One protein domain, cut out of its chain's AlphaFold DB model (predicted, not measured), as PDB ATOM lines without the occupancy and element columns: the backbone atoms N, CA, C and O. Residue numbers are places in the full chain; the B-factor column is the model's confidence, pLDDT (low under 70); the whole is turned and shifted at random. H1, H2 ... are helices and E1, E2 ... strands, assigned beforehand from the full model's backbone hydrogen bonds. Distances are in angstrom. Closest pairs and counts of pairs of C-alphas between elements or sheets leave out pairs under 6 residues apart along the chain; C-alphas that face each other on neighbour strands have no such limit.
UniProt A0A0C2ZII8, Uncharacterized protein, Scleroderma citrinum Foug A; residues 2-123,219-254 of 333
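This is residues 2 to 123 and 219 to 254 of the 333 residues of an uncharacterized protein of Scleroderma citrinum Foug A (UniProt A0A0C2ZII8). A five-stranded sheet has two long helices, H4 and H5, side by side across one of its faces, and its other face is bare of named helices. Three smaller helices, H1, H2 and H3, trail away beyond the ends of the strands where E3 begins, and at the opposite end of the whole the tip of H4, residues 116 to 123, sticks out. The 158 printed residues include, in order, E1 E2 H1 H2 H3 E3 E4 E5 H4 H5; the sheet order is E2 E1 E3 E4 E5, mixed, and the class is mixed, helices and strands. The whole is loose, with a radius of gyration of the C-alphas of 19.2 A, and elongated, spanning 62 by 38 by 22 A.

E1, residues 2 to 6, begins at C-alpha 2 (-39.252, 26.532, 19.829), and E2 is residues 14 to 17. H1, residues 33 to 45, is 17.0 A long; H2 is residues 54 to 57 and H3 residues 62 to 65. E3, residues 67 to 73, is 16.9 A long, E4, residues 78 to 83, 16.3 A, and E5, residues 88 to 92, 13.6 A. H4, residues 95 to 123, measures 42.7 A and ends at C-alpha 123 (-12.373, 30.446, 41.153). H5, residues 219 to 246, measures 39.2 A and ends at C-alpha 246 (-56.045, 18.779, 17.449).

E1 and E3 are parallel, with N 4 and O 70 2.8 A apart. E1 and E2 form an antiparallel hairpin, with N 3 and O 16 at 2.8 A. E3, E4 and E5 form a meander, each strand the antiparallel neighbour of the one before; N 71 and O 80 are 2.8 A apart, as are N 79 and O 91. H4 and H5 are on the same face, making two layers with the sheet, and run across the strands at heights over the sheet of 9.2 and 9.3 A. They touch at a shallow tilt of 25 degrees, opposite ways; their closest C-alphas, of Val 104 and Ala 229, are 4.7 A apart. H3 and H5 are near each other, with 5 pairs of C-alphas within 10 A. H2 and H3 touch only at the corner, C-alphas 56 and 62 being closest at 3.8 A. H1, with residues 35 to 38 alone, only just touches H2, with 3 pairs of C-alphas within 8 A, the closest those of Trp 35 and Phe 57 at 5.9 A. Every O i to N i+4 pair is within hydrogen-bond range in H1, 24 of 25 in H4 and 21 of 24 in H5; H2 and H3 are too short for such a pair.

The two C-alphas farthest apart, of Ile 45 and Ser 121, are 64.1 A apart. Residues 124 to 218 are not printed, and C-alphas 123 and 219 are 18.4 A apart across the cut. The link from E2 to H1 is long, and its residues 25 to 30 stand free. The mean pLDDT of the printed part is 91.8; residues 22 to 26 are under 70.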
ATOM      1  N   ILE A   2     -39.795  26.029  18.559       96.25
ATOM      2  CA  ILE A   2     -39.252  26.532  19.829       96.25
ATOM      3  C   ILE A   2     -40.352  26.564  20.896       96.25
ATOM      4  O   ILE A   2     -41.406  27.147  20.672       96.25
ATOM      5  N   LEU A   3     -40.101  25.960  22.059       97.56
ATOM      6  CA  LEU A   3     -40.901  26.151  23.270       97.56
ATOM      7  C   LEU A   3     -40.254  27.235  24.134       97.56
ATOM      8  O   LEU A   3     -39.084  27.128  24.506       97.56
ATOM      9  N   ARG A   4     -41.015  28.264  24.478       97.88
ATOM     10  CA  ARG A   4     -40.595  29.410  25.278       97.88
ATOM     11  C   ARG A   4     -41.451  29.488  26.526       97.88
ATOM     12  O   ARG A   4     -42.652  29.676  26.432       97.88
ATOM     13  N   LEU A   5     -40.835  29.365  27.693       97.81
ATOM     14  CA  LEU A   5     -41.511  29.427  28.984       97.81
ATOM     15  C   LEU A   5     -41.197  30.741  29.699       97.81
ATOM     16  O   LEU A   5     -40.029  31.041  29.962       97.81
ATOM     17  N   ILE A   6     -42.250  31.503  30.006       97.62
ATOM     18  CA  ILE A   6     -42.208  32.770  30.739       97.62
ATOM     19  C   ILE A   6     -42.691  32.503  32.176       97.62
ATOM     20  O   ILE A   6     -43.882  32.276  32.393       97.62
ATOM     21  N   PRO A   7     -41.779  32.474  33.165       96.56
ATOM     22  CA  PRO A   7     -42.130  32.224  34.559       96.56
ATOM     23  C   PRO A   7     -42.724  33.462  35.252       96.56
ATOM     24  O   PRO A   7     -42.494  34.594  34.837       96.56
ATOM     25  N   SER A   8     -43.430  33.249  36.366       92.75
ATOM     26  CA  SER A   8     -44.126  34.297  37.145       92.75
ATOM     27  C   SER A   8     -43.226  35.301  37.881       92.75
ATOM     28  O   SER A   8     -43.703  36.318  38.373       92.75
ATOM     29  N   PHE A   9     -41.932  35.019  38.012       83.94
ATOM     30  CA  PHE A   9     -40.962  35.831  38.761       83.94
ATOM     31  C   PHE A   9     -39.805  36.200  37.811       83.94
ATOM     32  O   PHE A   9     -39.668  35.505  36.803       83.94
ATOM     33  N   PRO A  10     -38.988  37.252  38.058       80.69
ATOM     34  CA  PRO A  10     -38.145  37.912  37.058       80.69
ATOM     35  C   PRO A  10     -36.891  37.090  36.725       80.69
ATOM     36  O   PRO A  10     -35.751  37.510  36.914       80.69
ATOM     37  N   TYR A  11     -37.108  35.881  36.238       76.75
ATOM     38  CA  TYR A  11     -36.099  34.981  35.733       76.75
ATOM     39  C   TYR A  11     -36.016  35.108  34.220       76.75
ATOM     40  O   TYR A  11     -36.953  35.524  33.538       76.75
ATOM     41  N   ARG A  12     -34.856  34.720  33.689       88.50
ATOM     42  CA  ARG A  12     -34.674  34.599  32.247       88.50
ATOM     43  C   ARG A  12     -35.667  33.580  31.699       88.50
ATOM     44  O   ARG A  12     -35.869  32.523  32.293       88.50
ATOM     45  N   GLN A  13     -36.229  33.908  30.546       94.50
ATOM     46  CA  GLN A  13     -37.060  33.008  29.765       94.50
ATOM     47  C   GLN A  13     -36.345  31.667  29.545       94.50
ATOM     48  O   GLN A  13     -35.155  31.632  29.217       94.50
ATOM     49  N   ILE A  14     -37.074  30.567  29.731       95.50
ATOM     50  CA  ILE A  14     -36.557  29.218  29.503       95.50
ATOM     51  C   ILE A  14     -36.927  28.824  28.076       95.50
ATOM     52  O   ILE A  14     -38.104  28.702  27.747       95.50
ATOM     53  N   THR A  15     -35.921  28.618  27.232       96.50
ATOM     54  CA  THR A  15     -36.119  28.231  25.832       96.50
ATOM     55  C   THR A  15     -35.700  26.784  25.626       96.50
ATOM     56  O   THR A  15     -34.613  26.371  26.035       96.50
ATOM     57  N   TYR A  16     -36.554  26.009  24.968       95.50
ATOM     58  CA  TYR A  16     -36.309  24.618  24.639       95.50
ATOM     59  C   TYR A  16     -36.636  24.354  23.170       95.50
ATOM     60  O   TYR A  16     -37.737  24.630  22.705       95.50
ATOM     61  N   ASP A  17     -35.664  23.817  22.442       94.12
ATOM     62  CA  ASP A  17     -35.792  23.574  21.010       94.12
ATOM     63  C   ASP A  17     -36.239  22.132  20.729       94.12
ATOM     64  O   ASP A  17     -35.601  21.155  21.138       94.12
ATOM     65  N   LEU A  18     -37.362  22.016  20.028       89.62
ATOM     66  CA  LEU A  18     -37.909  20.789  19.479       89.62
ATOM     67  C   LEU A  18     -37.620  20.751  17.984       89.62
ATOM     68  O   LEU A  18     -38.396  21.233  17.153       89.62
ATOM     69  N   ASN A  19     -36.490  20.131  17.656       83.31
ATOM     70  CA  ASN A  19     -36.098  19.883  16.281       83.31
ATOM     71  C   ASN A  19     -36.472  18.470  15.858       83.31
ATOM     72  O   ASN A  19     -36.035  17.483  16.452       83.31
ATOM     73  N   PHE A  20     -37.241  18.397  14.779       78.50
ATOM     74  CA  PHE A  20     -37.298  17.206  13.952       78.50
ATOM     75  C   PHE A  20     -36.102  17.269  13.008       78.50
ATOM     76  O   PHE A  20     -35.864  18.328  12.426       78.50
ATOM     77  N   PRO A  21     -35.333  16.185  12.843       75.94
ATOM     78  CA  PRO A  21     -34.324  16.136  11.800       75.94
ATOM     79  C   PRO A  21     -35.014  16.365  10.447       75.94
ATOM     80  O   PRO A  21     -35.734  15.495   9.955       75.94
ATOM     81  N   CYS A  22     -34.851  17.562   9.874       65.56
ATOM     82  CA  CYS A  22     -35.329  17.862   8.520       65.56
ATOM     83  C   CYS A  22     -34.521  17.074   7.484       65.56
ATOM     84  O   CYS A  22     -35.040  16.694   6.440       65.56
ATOM     85  N   VAL A  23     -33.258  16.787   7.809       65.81
ATOM     86  CA  VAL A  23     -32.431  15.832   7.080       65.81
ATOM     87  C   VAL A  23     -32.759  14.459   7.645       65.81
ATOM     88  O   VAL A  23     -32.457  14.175   8.809       65.81
ATOM     89  N   LEU A  24     -33.417  13.621   6.840       63.75
ATOM     90  CA  LEU A  24     -33.563  12.210   7.172       63.75
ATOM     91  C   LEU A  24     -32.164  11.661   7.502       63.75
ATOM     92  O   LEU A  24     -31.203  12.020   6.821       63.75
ATOM     93  N   PRO A  25     -32.018  10.779   8.508       61.94
ATOM     94  CA  PRO A  25     -30.721  10.192   8.866       61.94
ATOM     95  C   PRO A  25     -30.045   9.443   7.701       61.94
ATOM     96  O   PRO A  25     -28.886   9.051   7.799       61.94
ATOM     97  N   PHE A  26     -30.769   9.278   6.595       69.94
ATOM     98  CA  PHE A  26     -30.345   8.692   5.343       69.94
ATOM     99  C   PHE A  26     -30.541   9.742   4.232       69.94
ATOM    100  O   PHE A  26     -31.653   9.859   3.712       69.94
ATOM    101  N   PRO A  27     -29.505  10.527   3.875       72.56
ATOM    102  CA  PRO A  27     -29.600  11.551   2.827       72.56
ATOM    103  C   PRO A  27     -29.963  10.970   1.452       72.56
ATOM    104  O   PRO A  27     -30.485  11.686   0.604       72.56
ATOM    105  N   ASP A  28     -29.744   9.667   1.263       81.06
ATOM    106  CA  ASP A  28     -30.037   8.946   0.023       81.06
ATOM    107  C   ASP A  28     -31.437   8.314   0.002       81.06
ATOM    108  O   ASP A  28     -31.813   7.676  -0.984       81.06
ATOM    109  N   LEU A  29     -32.213   8.427   1.087       82.50
ATOM    110  CA  LEU A  29     -33.542   7.832   1.112       82.50
ATOM    111  C   LEU A  29     -34.493   8.699   0.279       82.50
ATOM    112  O   LEU A  29     -34.649   9.888   0.576       82.50
ATOM    113  N   PRO A  30     -35.156   8.135  -0.746       88.88
ATOM    114  CA  PRO A  30     -36.138   8.891  -1.505       88.88
ATOM    115  C   PRO A  30     -37.276   9.332  -0.581       88.88
ATOM    116  O   PRO A  30     -37.700   8.582   0.305       88.88
ATOM    117  N   LEU A  31     -37.802  10.538  -0.812       88.88
ATOM    118  CA  LEU A  31     -39.021  10.963  -0.133       88.88
ATOM    119  C   LEU A  31     -40.157   9.978  -0.452       88.88
ATOM    120  O   LEU A  31     -40.259   9.507  -1.592       88.88
ATOM    121  N   PRO A  32     -41.050   9.695   0.515       92.69
ATOM    122  CA  PRO A  32     -42.264   8.944   0.244       92.69
ATOM    123  C   PRO A  32     -43.012   9.536  -0.956       92.69
ATOM    124  O   PRO A  32     -43.247  10.743  -1.013       92.69
ATOM    125  N   ALA A  33     -43.423   8.689  -1.904       94.75
ATOM    126  CA  ALA A  33     -44.051   9.136  -3.152       94.75
ATOM    127  C   ALA A  33     -45.274  10.043  -2.918       94.75
ATOM    128  O   ALA A  33     -45.486  11.001  -3.657       94.75
ATOM    129  N   ALA A  34     -46.040   9.782  -1.854       92.88
ATOM    130  CA  ALA A  34     -47.170  10.615  -1.450       92.88
ATOM    131  C   ALA A  34     -46.748  12.046  -1.066       92.88
ATOM    132  O   ALA A  34     -47.415  13.002  -1.456       92.88
ATOM    133  N   TRP A  35     -45.633  12.207  -0.348       94.44
ATOM    134  CA  TRP A  35     -45.110  13.522   0.036       94.44
ATOM    135  C   TRP A  35     -44.572  14.269  -1.181       94.44
ATOM    136  O   TRP A  35     -44.859  15.450  -1.349       94.44
ATOM    137  N   THR A  36     -43.874  13.570  -2.080       94.44
ATOM    138  CA  THR A  36     -43.415  14.144  -3.354       94.44
ATOM    139  C   THR A  36     -44.590  14.630  -4.200       94.44
ATOM    140  O   THR A  36     -44.555  15.743  -4.718       94.44
ATOM    141  N   ALA A  37     -45.666  13.843  -4.303       95.00
ATOM    142  CA  ALA A  37     -46.869  14.244  -5.027       95.00
ATOM    143  C   ALA A  37     -47.517  15.498  -4.414       95.00
ATOM    144  O   ALA A  37     -47.846  16.432  -5.143       95.00
ATOM    145  N   GLN A  38     -47.647  15.557  -3.084       94.56
ATOM    146  CA  GLN A  38     -48.179  16.734  -2.388       94.56
ATOM    147  C   GLN A  38     -47.292  17.970  -2.575       94.56
ATOM    148  O   GLN A  38     -47.804  19.053  -2.854       94.56
ATOM    149  N   SER A  39     -45.972  17.807  -2.486       94.38
ATOM    150  CA  SER A  39     -45.017  18.884  -2.743       94.38
ATOM    151  C   SER A  39     -45.136  19.406  -4.174       94.38
ATOM    152  O   SER A  39     -45.196  20.614  -4.369       94.38
ATOM    153  N   ASN A  40     -45.239  18.518  -5.169       94.81
ATOM    154  CA  ASN A  40     -45.404  18.905  -6.572       94.81
ATOM    155  C   ASN A  40     -46.717  19.657  -6.812       94.81
ATOM    156  O   ASN A  40     -46.736  20.621  -7.568       94.81
ATOM    157  N   ILE A  41     -47.813  19.251  -6.163       94.50
ATOM    158  CA  ILE A  41     -49.087  19.975  -6.242       94.50
ATOM    159  C   ILE A  41     -48.916  21.403  -5.705       94.50
ATOM    160  O   ILE A  41     -49.293  22.362  -6.376       94.50
ATOM    161  N   LEU A  42     -48.304  21.565  -4.530       93.81
ATOM    162  CA  LEU A  42     -48.083  22.884  -3.930       93.81
ATOM    163  C   LEU A  42     -47.212  23.788  -4.810       93.81
ATOM    164  O   LEU A  42     -47.553  24.946  -5.030       93.81
ATOM    165  N   THR A  43     -46.108  23.264  -5.335       94.50
ATOM    166  CA  THR A  43     -45.107  24.078  -6.033       94.50
ATOM    167  C   THR A  43     -45.439  24.274  -7.506       94.50
ATOM    168  O   THR A  43     -45.296  25.372  -8.028       94.50
ATOM    169  N   SER A  44     -45.907  23.231  -8.193       95.25
ATOM    170  CA  SER A  44     -46.126  23.269  -9.645       95.25
ATOM    171  C   SER A  44     -47.520  23.764 -10.011       95.25
ATOM    172  O   SER A  44     -47.669  24.473 -11.000       95.25
ATOM    173  N   ILE A  45     -48.545  23.396  -9.231       94.06
ATOM    174  CA  ILE A  45     -49.935  23.780  -9.524       94.06
ATOM    175  C   ILE A  45     -50.271  25.100  -8.835       94.06
ATOM    176  O   ILE A  45     -50.727  26.032  -9.489       94.06
ATOM    177  N   PHE A  46     -50.016  25.195  -7.528       92.75
ATOM    178  CA  PHE A  46     -50.357  26.390  -6.751       92.75
ATOM    179  C   PHE A  46     -49.261  27.465  -6.734       92.75
ATOM    180  O   PHE A  46     -49.514  28.557  -6.235       92.75
ATOM    181  N   GLN A  47     -48.075  27.189  -7.294       94.12
ATOM    182  CA  GLN A  47     -46.936  28.124  -7.339       94.12
ATOM    183  C   GLN A  47     -46.524  28.643  -5.952       94.12
ATOM    184  O   GLN A  47     -46.122  29.794  -5.789       94.12
ATOM    185  N   LEU A  48     -46.646  27.785  -4.937       91.38
ATOM    186  CA  LEU A  48     -46.317  28.117  -3.555       91.38
ATOM    187  C   LEU A  48     -44.844  27.854  -3.250       91.38
ATOM    188  O   LEU A  48     -44.179  27.063  -3.921       91.38
ATOM    189  N   GLU A  49     -44.349  28.518  -2.206       90.19
ATOM    190  CA  GLU A  49     -42.986  28.332  -1.720       90.19
ATOM    191  C   GLU A  49     -42.733  26.874  -1.306       90.19
ATOM    192  O   GLU A  49     -43.611  26.180  -0.780       90.19
ATOM    193  N   ASN A  50     -41.502  26.411  -1.543       88.62
ATOM    194  CA  ASN A  50     -41.067  25.093  -1.113       88.62
ATOM    195  C   ASN A  50     -41.170  24.965   0.407       88.62
ATOM    196  O   ASN A  50     -40.672  25.791   1.169       88.62
ATOM    197  N   VAL A  51     -41.769  23.864   0.847       90.44
ATOM    198  CA  VAL A  51     -41.907  23.559   2.264       90.44
ATOM    199  C   VAL A  51     -40.525  23.330   2.885       90.44
ATOM    200  O   VAL A  51     -39.774  22.460   2.450       90.44
ATOM    201  N   THR A  52     -40.206  24.075   3.945       88.62
ATOM    202  CA  THR A  52     -38.924  23.970   4.668       88.62
ATOM    203  C   THR A  52     -38.787  22.674   5.471       88.62
ATOM    204  O   THR A  52     -37.677  22.203   5.719       88.62
ATOM    205  N   ASN A  53     -39.912  22.084   5.879       91.00
ATOM    206  CA  ASN A  53     -39.975  20.866   6.673       91.00
ATOM    207  C   ASN A  53     -40.901  19.825   6.025       91.00
ATOM    208  O   ASN A  53     -42.121  19.949   6.075       91.00
ATOM    209  N   ILE A  54     -40.324  18.755   5.478       91.81
ATOM    210  CA  ILE A  54     -41.069  17.676   4.806       91.81
ATOM    211  C   ILE A  54     -42.074  16.962   5.726       91.81
ATOM    212  O   ILE A  54     -43.060  16.405   5.249       91.81
ATOM    213  N   HIS A  55     -41.865  17.011   7.046       93.00
ATOM    214  CA  HIS A  55     -42.723  16.339   8.024       93.00
ATOM    215  C   HIS A  55     -44.113  16.971   8.135       93.00
ATOM    216  O   HIS A  55     -44.994  16.367   8.740       93.00
ATOM    217  N   VAL A  56     -44.363  18.144   7.538       94.25
ATOM    218  CA  VAL A  56     -45.721  18.723   7.483       94.25
ATOM    219  C   VAL A  56     -46.707  17.837   6.716       94.25
ATOM    220  O   VAL A  56     -47.906  17.905   6.976       94.25
ATOM    221  N   PHE A  57     -46.208  17.002   5.799       94.00
ATOM    222  CA  PHE A  57     -47.010  16.064   5.010       94.00
ATOM    223  C   PHE A  57     -47.388  14.794   5.784       94.00
ATOM    224  O   PHE A  57     -48.257  14.033   5.356       94.00
ATOM    225  N   ASP A  58     -46.752  14.547   6.928       93.19
ATOM    226  CA  ASP A  58     -47.046  13.401   7.773       93.19
ATOM    227  C   ASP A  58     -48.285  13.671   8.641       93.19
ATOM    228  O   ASP A  58     -48.397  14.701   9.304       93.19
ATOM    229  N   LYS A  59     -49.237  12.736   8.681       90.88
ATOM    230  CA  LYS A  59     -50.468  12.910   9.467       90.88
ATOM    231  C   LYS A  59     -50.219  12.885  10.982       90.88
ATOM    232  O   LYS A  59     -50.930  13.560  11.721       90.88
ATOM    233  N   ALA A  60     -49.243  12.110  11.448       90.31
ATOM    234  CA  ALA A  60     -48.938  11.936  12.863       90.31
ATOM    235  C   ALA A  60     -48.101  13.091  13.425       90.31
ATOM    236  O   ALA A  60     -48.347  13.533  14.547       90.31
ATOM    237  N   VAL A  61     -47.127  13.598  12.660       92.25
ATOM    238  CA  VAL A  61     -46.216  14.663  13.129       92.25
ATOM    239  C   VAL A  61     -46.427  16.017  12.453       92.25
ATOM    240  O   VAL A  61     -45.884  17.021  12.914       92.25
ATOM    241  N   GLY A  62     -47.264  16.090  11.418       93.50
ATOM    242  CA  GLY A  62     -47.426  17.291  10.604       93.50
ATOM    243  C   GLY A  62     -48.031  18.478  11.338       93.50
ATOM    244  O   GLY A  62     -47.771  19.619  10.966       93.50
ATOM    245  N   LEU A  63     -48.813  18.259  12.402       94.12
ATOM    246  CA  LEU A  63     -49.225  19.353  13.291       94.12
ATOM    247  C   LEU A  63     -48.004  19.985  13.969       94.12
ATOM    248  O   LEU A  63     -47.828  21.193  13.890       94.12
ATOM    249  N   VAL A  64     -47.125  19.180  14.569       94.62
ATOM    250  CA  VAL A  64     -45.933  19.704  15.253       94.62
ATOM    251  C   VAL A  64     -44.965  20.348  14.257       94.62
ATOM    252  O   VAL A  64     -44.381  21.385  14.549       94.62
ATOM    253  N   ALA A  65     -44.843  19.787  13.052       94.31
ATOM    254  CA  ALA A  65     -44.002  20.341  11.992       94.31
ATOM    255  C   ALA A  65     -44.473  21.716  11.476       94.31
ATOM    256  O   ALA A  65     -43.656  22.479  10.966       94.31
ATOM    257  N   ARG A  66     -45.768  22.041  11.615       94.50
ATOM    258  CA  ARG A  66     -46.356  23.343  11.245       94.50
ATOM    259  C   ARG A  66     -46.169  24.432  12.299       94.50
ATOM    260  O   ARG A  66     -46.431  25.600  12.016       94.50
ATOM    261  N   ILE A  67     -45.783  24.062  13.515       96.06
ATOM    262  CA  ILE A  67     -45.663  25.001  14.625       96.06
ATOM    263  C   ILE A  67     -44.262  25.599  14.599       96.06
ATOM    264  O   ILE A  67     -43.253  24.890  14.642       96.06
ATOM    265  N   ASN A  68     -44.211  26.924  14.524       95.81
ATOM    266  CA  ASN A  68     -42.968  27.673  14.552       95.81
ATOM    267  C   ASN A  68     -42.491  27.835  16.002       95.81
ATOM    268  O   ASN A  68     -41.384  27.427  16.371       95.81
ATOM    269  N   GLU A  69     -43.376  28.359  16.846       97.50
ATOM    270  CA  GLU A  69     -43.062  28.781  18.205       97.50
ATOM    271  C   GLU A  69     -44.262  28.589  19.133       97.50
ATOM    272  O   GLU A  69     -45.415  28.685  18.717       97.50
ATOM    273  N   VAL A  70     -43.976  28.293  20.395       98.06
ATOM    274  CA  VAL A  70     -44.963  28.093  21.452       98.06
ATOM    275  C   VAL A  70     -44.500  28.885  22.658       98.06
ATOM    276  O   VAL A  70     -43.481  28.558  23.263       98.06
ATOM    277  N   GLU A  71     -45.255  29.907  23.015       98.38
ATOM    278  CA  GLU A  71     -45.029  30.731  24.190       98.38
ATOM    279  C   GLU A  71     -45.967  30.292  25.315       98.38
ATOM    280  O   GLU A  71     -47.182  30.208  25.146       98.38
ATOM    281  N   LEU A  72     -45.380  29.960  26.458       98.19
ATOM    282  CA  LEU A  72     -46.038  29.497  27.668       98.19
ATOM    283  C   LEU A  72     -45.942  30.622  28.702       98.19
ATOM    284  O   LEU A  72     -44.946  30.705  29.425       98.19
ATOM    285  N   ASP A  73     -46.947  31.493  28.757       98.06
ATOM    286  CA  ASP A  73     -47.001  32.601  29.710       98.06
ATOM    287  C   ASP A  73     -47.720  32.167  30.994       98.06
ATOM    288  O   ASP A  73     -48.951  32.116  31.059       98.06
ATOM    289  N   ILE A  74     -46.938  31.810  32.023       97.75
ATOM    290  CA  ILE A  74     -47.473  31.409  33.330       97.75
ATOM    291  C   ILE A  74     -48.224  32.565  34.017       97.75
ATOM    292  O   ILE A  74     -49.360  32.329  34.444       97.75
ATOM    293  N   PRO A  75     -47.665  33.789  34.157       97.12
ATOM    294  CA  PRO A  75     -48.378  34.871  34.834       97.12
ATOM    295  C   PRO A  75     -49.694  35.261  34.148       97.12
ATOM    296  O   PRO A  75     -50.675  35.519  34.850       97.12
ATOM    297  N   GLN A  76     -49.759  35.249  32.811       98.00
ATOM    298  CA  GLN A  76     -51.014  35.487  32.081       98.00
ATOM    299  C   GLN A  76     -51.918  34.251  31.998       98.00
ATOM    300  O   GLN A  76     -53.097  34.376  31.672       98.00
ATOM    301  N   LYS A  77     -51.397  33.062  32.326       98.00
ATOM    302  CA  LYS A  77     -52.077  31.765  32.176       98.00
ATOM    303  C   LYS A  77     -52.548  31.531  30.738       98.00
ATOM    304  O   LYS A  77     -53.636  30.996  30.511       98.00
ATOM    305  N   GLU A  78     -51.721  31.908  29.770       98.50
ATOM    306  CA  GLU A  78     -52.034  31.842  28.343       98.50
ATOM    307  C   GLU A  78     -50.911  31.139  27.568       98.50
ATOM    308  O   GLU A  78     -49.726  31.385  27.779       98.50
ATOM    309  N   ILE A  79     -51.290  30.245  26.657       98.31
ATOM    310  CA  ILE A  79     -50.390  29.613  25.692       98.31
ATOM    311  C   ILE A  79     -50.616  30.283  24.341       98.31
ATOM    312  O   ILE A  79     -51.714  30.190  23.794       98.31
ATOM    313  N   THR A  80     -49.582  30.895  23.772       98.38
ATOM    314  CA  THR A  80     -49.614  31.411  22.399       98.38
ATOM    315  C   THR A  80     -48.854  30.463  21.483       98.38
ATOM    316  O   THR A  80     -47.679  30.182  21.697       98.38
ATOM    317  N   VAL A  81     -49.515  29.952  20.448       98.00
ATOM    318  CA  VAL A  81     -48.910  29.068  19.444       98.00
ATOM    319  C   VAL A  81     -48.846  29.808  18.120       98.00
ATOM    320  O   VAL A  81     -49.883  30.183  17.580       98.00
ATOM    321  N   SER A  82     -47.642  29.979  17.586       97.31
ATOM    322  CA  SER A  82     -47.373  30.617  16.299       97.31
ATOM    323  C   SER A  82     -47.043  29.561  15.249       97.31
ATOM    324  O   SER A  82     -46.209  28.678  15.474       97.31
ATOM    325  N   PHE A  83     -47.671  29.656  14.083       96.06
ATOM    326  CA  PHE A  83     -47.503  28.717  12.976       96.06
ATOM    327  C   PHE A  83     -46.585  29.277  11.884       96.06
ATOM    328  O   PHE A  83     -46.311  30.476  11.828       96.06
ATOM    329  N   ILE A  84     -46.104  28.400  11.000       93.94
ATOM    330  CA  ILE A  84     -45.183  28.774   9.912       93.94
ATOM    331  C   ILE A  84     -45.794  29.705   8.852       93.94
ATOM    332  O   ILE A  84     -45.049  30.314   8.095       93.94
ATOM    333  N   ASP A  85     -47.120  29.851   8.795       92.44
ATOM    334  CA  ASP A  85     -47.796  30.818   7.915       92.44
ATOM    335  C   ASP A  85     -48.045  32.179   8.583       92.44
ATOM    336  O   ASP A  85     -48.725  33.033   8.020       92.44
ATOM    337  N   GLY A  86     -47.522  32.382   9.795       93.81
ATOM    338  CA  GLY A  86     -47.683  33.619  10.554       93.81
ATOM    339  C   GLY A  86     -48.996  33.723  11.330       93.81
ATOM    340  O   GLY A  86     -49.157  34.671  12.100       93.81
ATOM    341  N   ARG A  87     -49.921  32.759  11.206       94.38
ATOM    342  CA  ARG A  87     -51.089  32.705  12.097       94.38
ATOM    343  C   ARG A  87     -50.646  32.388  13.523       94.38
ATOM    344  O   ARG A  87     -49.651  31.697  13.744       94.38
ATOM    345  N   SER A  88     -51.427  32.848  14.494       96.69
ATOM    346  CA  SER A  88     -51.260  32.476  15.897       96.69
ATOM    347  C   SER A  88     -52.598  32.113  16.533       96.69
ATOM    348  O   SER A  88     -53.650  32.592  16.110       96.69
ATOM    349  N   THR A  89     -52.562  31.228  17.526       96.50
ATOM    350  CA  THR A  89     -53.718  30.894  18.361       96.50
ATOM    351  C   THR A  89     -53.359  31.033  19.833       96.50
ATOM    352  O   THR A  89     -52.228  30.748  20.231       96.50
ATOM    353  N   LYS A  90     -54.327  31.483  20.630       97.75
ATOM    354  CA  LYS A  90     -54.203  31.675  22.073       97.75
ATOM    355  C   LYS A  90     -55.085  30.663  22.785       97.75
ATOM    356  O   LYS A  90     -56.258  30.513  22.448       97.75
ATOM    357  N   ILE A  91     -54.517  29.959  23.754       97.75
ATOM    358  CA  ILE A  91     -55.176  28.883  24.490       97.75
ATOM    359  C   ILE A  91     -55.041  29.181  25.981       97.75
ATOM    360  O   ILE A  91     -53.934  29.356  26.487       97.75
ATOM    361  N   ALA A  92     -56.159  29.204  26.703       98.06
ATOM    362  CA  ALA A  92     -56.137  29.362  28.152       98.06
ATOM    363  C   ALA A  92     -55.464  28.150  28.824       98.06
ATOM    364  O   ALA A  92     -55.795  26.994  28.535       98.06
ATOM    365  N   MET A  93     -54.530  28.398  29.745       98.25
ATOM    366  CA  MET A  93     -53.856  27.332  30.483       98.25
ATOM    367  C   MET A  93     -54.789  26.689  31.505       98.25
ATOM    368  O   MET A  93     -55.386  27.351  32.355       98.25
ATOM    369  N   LYS A  94     -54.838  25.354  31.492       98.06
ATOM    370  CA  LYS A  94     -55.447  24.582  32.583       98.06
ATOM    371  C   LYS A  94     -54.595  24.713  33.858       98.06
ATOM    372  O   LYS A  94     -53.368  24.773  33.750       98.06
ATOM    373  N   PRO A  95     -55.195  24.675  35.061       98.19
ATOM    374  CA  PRO A  95     -54.454  24.804  36.321       98.19
ATOM    375  C   PRO A  95     -53.385  23.716  36.506       98.19
ATOM    376  O   PRO A  95     -52.313  23.989  37.041       98.19
ATOM    377  N   ASP A  96     -53.630  22.500  36.010       98.25
ATOM    378  CA  ASP A  96     -52.631  21.424  36.042       98.25
ATOM    379  C   ASP A  96     -51.423  21.716  35.148       98.25
ATOM    380  O   ASP A  96     -50.292  21.442  35.544       98.25
ATOM    381  N   CYS A  97     -51.643  22.347  33.991       98.38
ATOM    382  CA  CYS A  97     -50.565  22.777  33.103       98.38
ATOM    383  C   CYS A  97     -49.680  23.816  33.802       98.38
ATOM    384  O   CYS A  97     -48.463  23.662  33.823       98.38
ATOM    385  N   VAL A  98     -50.298  24.812  34.448       98.38
ATOM    386  CA  VAL A  98     -49.591  25.836  35.235       98.38
ATOM    387  C   VAL A  98     -48.699  25.185  36.293       98.38
ATOM    388  O   VAL A  98     -47.500  25.437  36.317       98.38
ATOM    389  N   ARG A  99     -49.243  24.252  37.087       98.31
ATOM    390  CA  ARG A  99     -48.479  23.519  38.111       98.31
ATOM    391  C   ARG A  99     -47.293  22.740  37.535       98.31
ATOM    392  O   ARG A  99     -46.220  22.719  38.137       98.31
ATOM    393  N   MET A 100     -47.477  22.074  36.392       98.44
ATOM    394  CA  MET A 100     -46.393  21.351  35.718       98.44
ATOM    395  C   MET A 100     -45.282  22.306  35.270       98.44
ATOM    396  O   MET A 100     -44.105  22.007  35.459       98.44
ATOM    397  N   LEU A 101     -45.647  23.456  34.702       97.88
ATOM    398  CA  LEU A 101     -44.697  24.451  34.208       97.88
ATOM    399  C   LEU A 101     -43.976  25.196  35.343       97.88
ATOM    400  O   LEU A 101     -42.776  25.445  35.227       97.88
ATOM    401  N   ASP A 102     -44.649  25.466  36.463       97.50
ATOM    402  CA  ASP A 102     -44.007  25.984  37.678       97.50
ATOM    403  C   ASP A 102     -42.954  24.997  38.207       97.50
ATOM    404  O   ASP A 102     -41.826  25.392  38.501       97.50
ATOM    405  N   SER A 103     -43.256  23.691  38.213       97.50
ATOM    406  CA  SER A 103     -42.267  22.667  38.582       97.50
ATOM    407  C   SER A 103     -41.055  22.650  37.643       97.50
ATOM    408  O   SER A 103     -39.945  22.362  38.094       97.50
ATOM    409  N   VAL A 104     -41.232  22.948  36.350       97.56
ATOM    410  CA  VAL A 104     -40.113  23.101  35.403       97.56
ATOM    411  C   VAL A 104     -39.273  24.326  35.765       97.56
ATOM    412  O   VAL A 104     -38.044  24.242  35.766       97.56
ATOM    413  N   ALA A 105     -39.910  25.450  36.098       96.44
ATOM    414  CA  ALA A 105     -39.213  26.663  36.515       96.44
ATOM    415  C   ALA A 105     -38.415  26.448  37.814       96.44
ATOM    416  O   ALA A 105     -37.263  26.881  37.901       96.44
ATOM    417  N   ASP A 106     -38.979  25.728  38.786       96.00
ATOM    418  CA  ASP A 106     -38.298  25.365  40.031       96.00
ATOM    419  C   ASP A 106     -37.105  24.425  39.789       96.00
ATOM    420  O   ASP A 106     -36.032  24.630  40.360       96.00
ATOM    421  N   ASP A 107     -37.237  23.441  38.892       96.31
ATOM    422  CA  ASP A 107     -36.137  22.541  38.523       96.31
ATOM    423  C   ASP A 107     -34.973  23.281  37.862       96.31
ATOM    424  O   ASP A 107     -33.805  23.024  38.170       96.31
ATOM    425  N   VAL A 108     -35.287  24.215  36.962       95.00
ATOM    426  CA  VAL A 108     -34.286  25.058  36.301       95.00
ATOM    427  C   VAL A 108     -33.639  26.019  37.301       95.00
ATOM    428  O   VAL A 108     -32.426  26.231  37.239       95.00
ATOM    429  N   ARG A 109     -34.400  26.552  38.265       93.44
ATOM    430  CA  ARG A 109     -33.861  27.374  39.357       93.44
ATOM    431  C   ARG A 109     -32.867  26.578  40.201       93.44
ATOM    432  O   ARG A 109     -31.716  26.990  40.328       93.44
ATOM    433  N   ALA A 110     -33.272  25.407  40.690       93.25
ATOM    434  CA  ALA A 110     -32.423  24.537  41.498       93.25
ATOM    435  C   ALA A 110     -31.155  24.093  40.743       93.25
ATOM    436  O   ALA A 110     -30.088  23.939  41.338       93.25
ATOM    437  N   PHE A 111     -31.259  23.899  39.425       92.44
ATOM    438  CA  PHE A 111     -30.112  23.636  38.560       92.44
ATOM    439  C   PHE A 111     -29.140  24.828  38.518       92.44
ATOM    440  O   PHE A 111     -27.943  24.630  38.720       92.44
ATOM    441  N   ASN A 112     -29.639  26.049  38.303       90.69
ATOM    442  CA  ASN A 112     -28.809  27.256  38.214       90.69
ATOM    443  C   ASN A 112     -28.107  27.580  39.544       90.69
ATOM    444  O   ASN A 112     -26.939  27.963  39.545       90.69
ATOM    445  N   GLU A 113     -28.790  27.392  40.675       91.00
ATOM    446  CA  GLU A 113     -28.208  27.572  42.014       91.00
ATOM    447  C   GLU A 113     -27.069  26.572  42.273       91.00
ATOM    448  O   GLU A 113     -25.991  26.947  42.739       91.00
ATOM    449  N   ALA A 114     -27.271  25.301  41.909       87.88
ATOM    450  CA  ALA A 114     -26.255  24.263  42.064       87.88
ATOM    451  C   ALA A 114     -25.008  24.509  41.193       87.88
ATOM    452  O   ALA A 114     -23.895  24.182  41.613       87.88
ATOM    453  N   ASP A 115     -25.178  25.079  39.998       84.69
ATOM    454  CA  ASP A 115     -24.074  25.397  39.085       84.69
ATOM    455  C   ASP A 115     -23.307  26.664  39.517       84.69
ATOM    456  O   ASP A 115     -22.073  26.709  39.459       84.69
ATOM    457  N   GLY A 116     -24.013  27.661  40.067       84.94
ATOM    458  CA  GLY A 116     -23.415  28.879  40.624       84.94
ATOM    459  C   GLY A 116     -22.377  28.589  41.712       84.94
ATOM    460  O   GLY A 116     -21.251  29.081  41.643       84.94
ATOM    461  N   HIS A 117     -22.685  27.699  42.661       81.06
ATOM    462  CA  HIS A 117     -21.746  27.330  43.730       81.06
ATOM    463  C   HIS A 117     -20.448  26.683  43.228       81.06
ATOM    464  O   HIS A 117     -19.387  26.840  43.848       81.06
ATOM    465  N   ARG A 118     -20.505  25.967  42.100       76.00
ATOM    466  CA  ARG A 118     -19.327  25.325  41.515       76.00
ATOM    467  C   ARG A 118     -18.355  26.354  40.941       76.00
ATOM    468  O   ARG A 118     -17.160  26.277  41.219       76.00
ATOM    469  N   SER A 119     -18.872  27.332  40.200       75.56
ATOM    470  CA  SER A 119     -18.043  28.376  39.583       75.56
ATOM    471  C   SER A 119     -17.353  29.280  40.614       75.56
ATOM    472  O   SER A 119     -16.193  29.652  40.425       75.56
ATOM    473  N   SER A 120     -18.002  29.565  41.750       81.00
ATOM    474  CA  SER A 120     -17.375  30.313  42.852       81.00
ATOM    475  C   SER A 120     -16.266  29.522  43.559       81.00
ATOM    476  O   SER A 120     -15.227  30.090  43.892       81.00
ATOM    477  N   SER A 121     -16.448  28.211  43.750       74.38
ATOM    478  CA  SER A 121     -15.471  27.365  44.458       74.38
ATOM    479  C   SER A 121     -14.209  27.101  43.628       74.38
ATOM    480  O   SER A 121     -13.101  27.157  44.156       74.38
ATOM    481  N   GLU A 122     -14.354  26.866  42.317       74.25
ATOM    482  CA  GLU A 122     -13.211  26.675  41.407       74.25
ATOM    483  C   GLU A 122     -12.398  27.978  41.245       74.25
ATOM    484  O   GLU A 122     -11.168  27.938  41.220       74.25
ATOM    485  N   SER A 123     -13.058  29.144  41.246       74.06
ATOM    486  CA  SER A 123     -12.373  30.446  41.153       74.06
ATOM    487  C   SER A 123     -11.562  30.791  42.410       74.06
ATOM    488  O   SER A 123     -10.546  31.477  42.318       74.06
ATOM    489  N   GLN A 219     -22.886  15.918  40.025       79.25
ATOM    490  CA  GLN A 219     -23.190  15.828  38.594       79.25
ATOM    491  C   GLN A 219     -24.432  14.970  38.313       79.25
ATOM    492  O   GLN A 219     -25.171  15.239  37.362       79.25
ATOM    493  N   LYS A 220     -24.697  13.959  39.154       85.94
ATOM    494  CA  LYS A 220     -25.900  13.119  39.042       85.94
ATOM    495  C   LYS A 220     -27.170  13.933  39.303       85.94
ATOM    496  O   LYS A 220     -28.119  13.830  38.528       85.94
ATOM    497  N   ARG A 221     -27.160  14.800  40.326       89.00
ATOM    498  CA  ARG A 221     -28.295  15.675  40.671       89.00
ATOM    499  C   ARG A 221     -28.618  16.672  39.556       89.00
ATOM    500  O   ARG A 221     -29.773  16.810  39.175       89.00
ATOM    501  N   ILE A 222     -27.594  17.311  38.995       89.31
ATOM    502  CA  ILE A 222     -27.733  18.297  37.911       89.31
ATOM    503  C   ILE A 222     -28.374  17.666  36.665       89.31
ATOM    504  O   ILE A 222     -29.325  18.208  36.099       89.31
ATOM    505  N   ARG A 223     -27.885  16.488  36.247       90.44
ATOM    506  CA  ARG A 223     -28.466  15.752  35.112       90.44
ATOM    507  C   ARG A 223     -29.910  15.345  35.385       90.44
ATOM    508  O   ARG A 223     -30.738  15.457  34.488       90.44
ATOM    509  N   PHE A 224     -30.207  14.906  36.606       93.56
ATOM    510  CA  PHE A 224     -31.559  14.536  37.007       93.56
ATOM    511  C   PHE A 224     -32.537  15.714  36.893       93.56
ATOM    512  O   PHE A 224     -33.559  15.563  36.231       93.56
ATOM    513  N   LEU A 225     -32.200  16.890  37.443       94.69
ATOM    514  CA  LEU A 225     -33.048  18.091  37.364       94.69
ATOM    515  C   LEU A 225     -33.329  18.495  35.913       94.69
ATOM    516  O   LEU A 225     -34.477  18.718  35.544       94.69
ATOM    517  N   ARG A 226     -32.302  18.506  35.055       94.31
ATOM    518  CA  ARG A 226     -32.467  18.843  33.634       94.31
ATOM    519  C   ARG A 226     -33.347  17.834  32.890       94.31
ATOM    520  O   ARG A 226     -34.176  18.233  32.075       94.31
ATOM    521  N   THR A 227     -33.158  16.538  33.139       95.25
ATOM    522  CA  THR A 227     -33.971  15.485  32.514       95.25
ATOM    523  C   THR A 227     -35.418  15.556  32.986       95.25
ATOM    524  O   THR A 227     -36.314  15.449  32.154       95.25
ATOM    525  N   ARG A 228     -35.649  15.789  34.284       97.31
ATOM    526  CA  ARG A 228     -36.989  15.949  34.854       97.31
ATOM    527  C   ARG A 228     -37.696  17.172  34.276       97.31
ATOM    528  O   ARG A 228     -38.768  17.008  33.711       97.31
ATOM    529  N   ALA A 229     -37.056  18.341  34.294       96.88
ATOM    530  CA  ALA A 229     -37.584  19.562  33.687       96.88
ATOM    531  C   ALA A 229     -37.976  19.351  32.215       96.88
ATOM    532  O   ALA A 229     -39.063  19.730  31.786       96.88
ATOM    533  N   ARG A 230     -37.107  18.689  31.440       96.44
ATOM    534  CA  ARG A 230     -37.370  18.364  30.033       96.44
ATOM    535  C   ARG A 230     -38.561  17.417  29.875       96.44
ATOM    536  O   ARG A 230     -39.398  17.667  29.018       96.44
ATOM    537  N   ALA A 231     -38.627  16.344  30.661       96.81
ATOM    538  CA  ALA A 231     -39.728  15.387  30.604       96.81
ATOM    539  C   ALA A 231     -41.061  16.065  30.947       96.81
ATOM    540  O   ALA A 231     -41.984  16.014  30.143       96.81
ATOM    541  N   THR A 232     -41.114  16.813  32.052       98.25
ATOM    542  CA  THR A 232     -42.313  17.543  32.480       98.25
ATOM    543  C   THR A 232     -42.765  18.570  31.440       98.25
ATOM    544  O   THR A 232     -43.959  18.677  31.167       98.25
ATOM    545  N   LEU A 233     -41.834  19.296  30.805       97.75
ATOM    546  CA  LEU A 233     -42.165  20.242  29.733       97.75
ATOM    547  C   LEU A 233     -42.781  19.534  28.514       97.75
ATOM    548  O   LEU A 233     -43.747  20.024  27.931       97.75
ATOM    549  N   LEU A 234     -42.241  18.373  28.132       96.19
ATOM    550  CA  LEU A 234     -42.781  17.570  27.031       96.19
ATOM    551  C   LEU A 234     -44.137  16.954  27.376       96.19
ATOM    552  O   LEU A 234     -45.006  16.883  26.508       96.19
ATOM    553  N   ASP A 235     -44.339  16.540  28.620       97.69
ATOM    554  CA  ASP A 235     -45.626  16.023  29.077       97.69
ATOM    555  C   ASP A 235     -46.681  17.132  29.078       97.69
ATOM    556  O   ASP A 235     -47.778  16.929  28.555       97.69
ATOM    557  N   ALA A 236     -46.335  18.336  29.548       97.94
ATOM    558  CA  ALA A 236     -47.220  19.497  29.487       97.94
ATOM    559  C   ALA A 236     -47.606  19.830  28.035       97.94
ATOM    560  O   ALA A 236     -48.783  20.024  27.727       97.94
ATOM    561  N   TRP A 237     -46.625  19.807  27.125       96.44
ATOM    562  CA  TRP A 237     -46.843  19.961  25.688       96.44
ATOM    563  C   TRP A 237     -47.835  18.931  25.130       96.44
ATOM    564  O   TRP A 237     -48.815  19.298  24.481       96.44
ATOM    565  N   ARG A 238     -47.613  17.638  25.393       96.00
ATOM    566  CA  ARG A 238     -48.445  16.548  24.856       96.00
ATOM    567  C   ARG A 238     -49.865  16.574  25.416       96.00
ATOM    568  O   ARG A 238     -50.816  16.396  24.660       96.00
ATOM    569  N   LEU A 239     -50.007  16.770  26.723       97.00
ATOM    570  CA  LEU A 239     -51.292  16.654  27.411       97.00
ATOM    571  C   LEU A 239     -52.178  17.882  27.224       97.00
ATOM    572  O   LEU A 239     -53.394  17.729  27.109       97.00
ATOM    573  N   HIS A 240     -51.599  19.083  27.192       97.25
ATOM    574  CA  HIS A 240     -52.379  20.324  27.197       97.25
ATOM    575  C   HIS A 240     -52.375  21.054  25.863       97.25
ATOM    576  O   HIS A 240     -53.403  21.607  25.487       97.25
ATOM    577  N   ILE A 241     -51.251  21.057  25.146       96.50
ATOM    578  CA  ILE A 241     -51.127  21.873  23.936       96.50
ATOM    579  C   ILE A 241     -51.513  21.064  22.718       96.50
ATOM    580  O   ILE A 241     -52.387  21.471  21.961       96.50
ATOM    581  N   LEU A 242     -50.914  19.886  22.554       95.62
ATOM    582  CA  LEU A 242     -51.216  19.037  21.412       95.62
ATOM    583  C   LEU A 242     -52.699  18.647  21.393       95.62
ATOM    584  O   LEU A 242     -53.330  18.732  20.347       95.62
ATOM    585  N   SER A 243     -53.270  18.300  22.552       95.94
ATOM    586  CA  SER A 243     -54.699  17.994  22.674       95.94
ATOM    587  C   SER A 243     -55.583  19.181  22.271       95.94
ATOM    588  O   SER A 243     -56.477  19.010  21.447       95.94
ATOM    589  N   ALA A 244     -55.290  20.390  22.755       96.00
ATOM    590  CA  ALA A 244     -56.036  21.595  22.398       96.00
ATOM    591  C   ALA A 244     -55.885  21.979  20.918       96.00
ATOM    592  O   ALA A 244     -56.809  22.511  20.323       96.00
ATOM    593  N   LEU A 245     -54.739  21.691  20.297       95.56
ATOM    594  CA  LEU A 245     -54.500  22.006  18.888       95.56
ATOM    595  C   LEU A 245     -55.157  21.020  17.918       95.56
ATOM    596  O   LEU A 245     -55.407  21.382  16.769       95.56
ATOM    597  N   THR A 246     -55.443  19.785  18.342       93.06
ATOM    598  CA  THR A 246     -56.045  18.779  17.449       93.06
ATOM    599  C   THR A 246     -57.427  19.172  16.929       93.06
ATOM    600  O   THR A 246     -57.751  18.822  15.798       93.06
ATOM    601  N   SER A 247     -58.206  19.959  17.677       90.38
ATOM    602  CA  SER A 247     -59.499  20.491  17.215       90.38
ATOM    603  C   SER A 247     -59.367  21.530  16.100       90.38
ATOM    604  O   SER A 247     -60.312  21.752  15.352       90.38
ATOM    605  N   HIS A 248     -58.197  22.155  15.959       84.00
ATOM    606  CA  HIS A 248     -57.925  23.172  14.941       84.00
ATOM    607  C   HIS A 248     -57.308  22.585  13.666       84.00
ATOM    608  O   HIS A 248     -56.842  23.327  12.797       84.00
ATOM    609  N   MET A 249     -57.257  21.256  13.552       86.31
ATOM    610  CA  MET A 249     -56.614  20.599  12.427       86.31
ATOM    611  C   MET A 249     -57.566  20.376  11.255       86.31
ATOM    612  O   MET A 249     -58.563  19.674  11.418       86.31
ATOM    613  N   PRO A 250     -57.232  20.898  10.058       90.81
ATOM    614  CA  PRO A 250     -57.996  20.594   8.868       90.81
ATOM    615  C   PRO A 250     -57.877  19.095   8.553       90.81
ATOM    616  O   PRO A 250     -56.770  18.537   8.607       90.81
ATOM    617  N   PRO A 251     -58.997  18.429   8.233       89.94
ATOM    618  CA  PRO A 251     -59.035  16.987   8.025       89.94
ATOM    619  C   PRO A 251     -58.177  16.534   6.837       89.94
ATOM    620  O   PRO A 251     -57.614  15.437   6.890       89.94
ATOM    621  N   ALA A 252     -58.013  17.362   5.798       91.56
ATOM    622  CA  ALA A 252     -57.193  17.041   4.628       91.56
ATOM    623  C   ALA A 252     -55.707  17.429   4.783       91.56
ATOM    624  O   ALA A 252     -54.937  17.393   3.820       91.56
ATOM    625  N   GLY A 253     -55.264  17.741   6.005       92.56
ATOM    626  CA  GLY A 253     -53.850  17.891   6.337       92.56
ATOM    627  C   GLY A 253     -53.238  19.204   5.850       92.56
ATOM    628  O   GLY A 253     -53.841  20.270   5.957       92.56
ATOM    629  N   TYR A 254     -51.987  19.149   5.385       94.56
ATOM    630  CA  TYR A 254     -51.210  20.356   5.093       94.56
ATOM    631  C   TYR A 254     -51.735  21.146   3.891       94.56
ATOM    632  O   TYR A 254     -51.781  22.369   3.945       94.56
TER     633      TYR A 254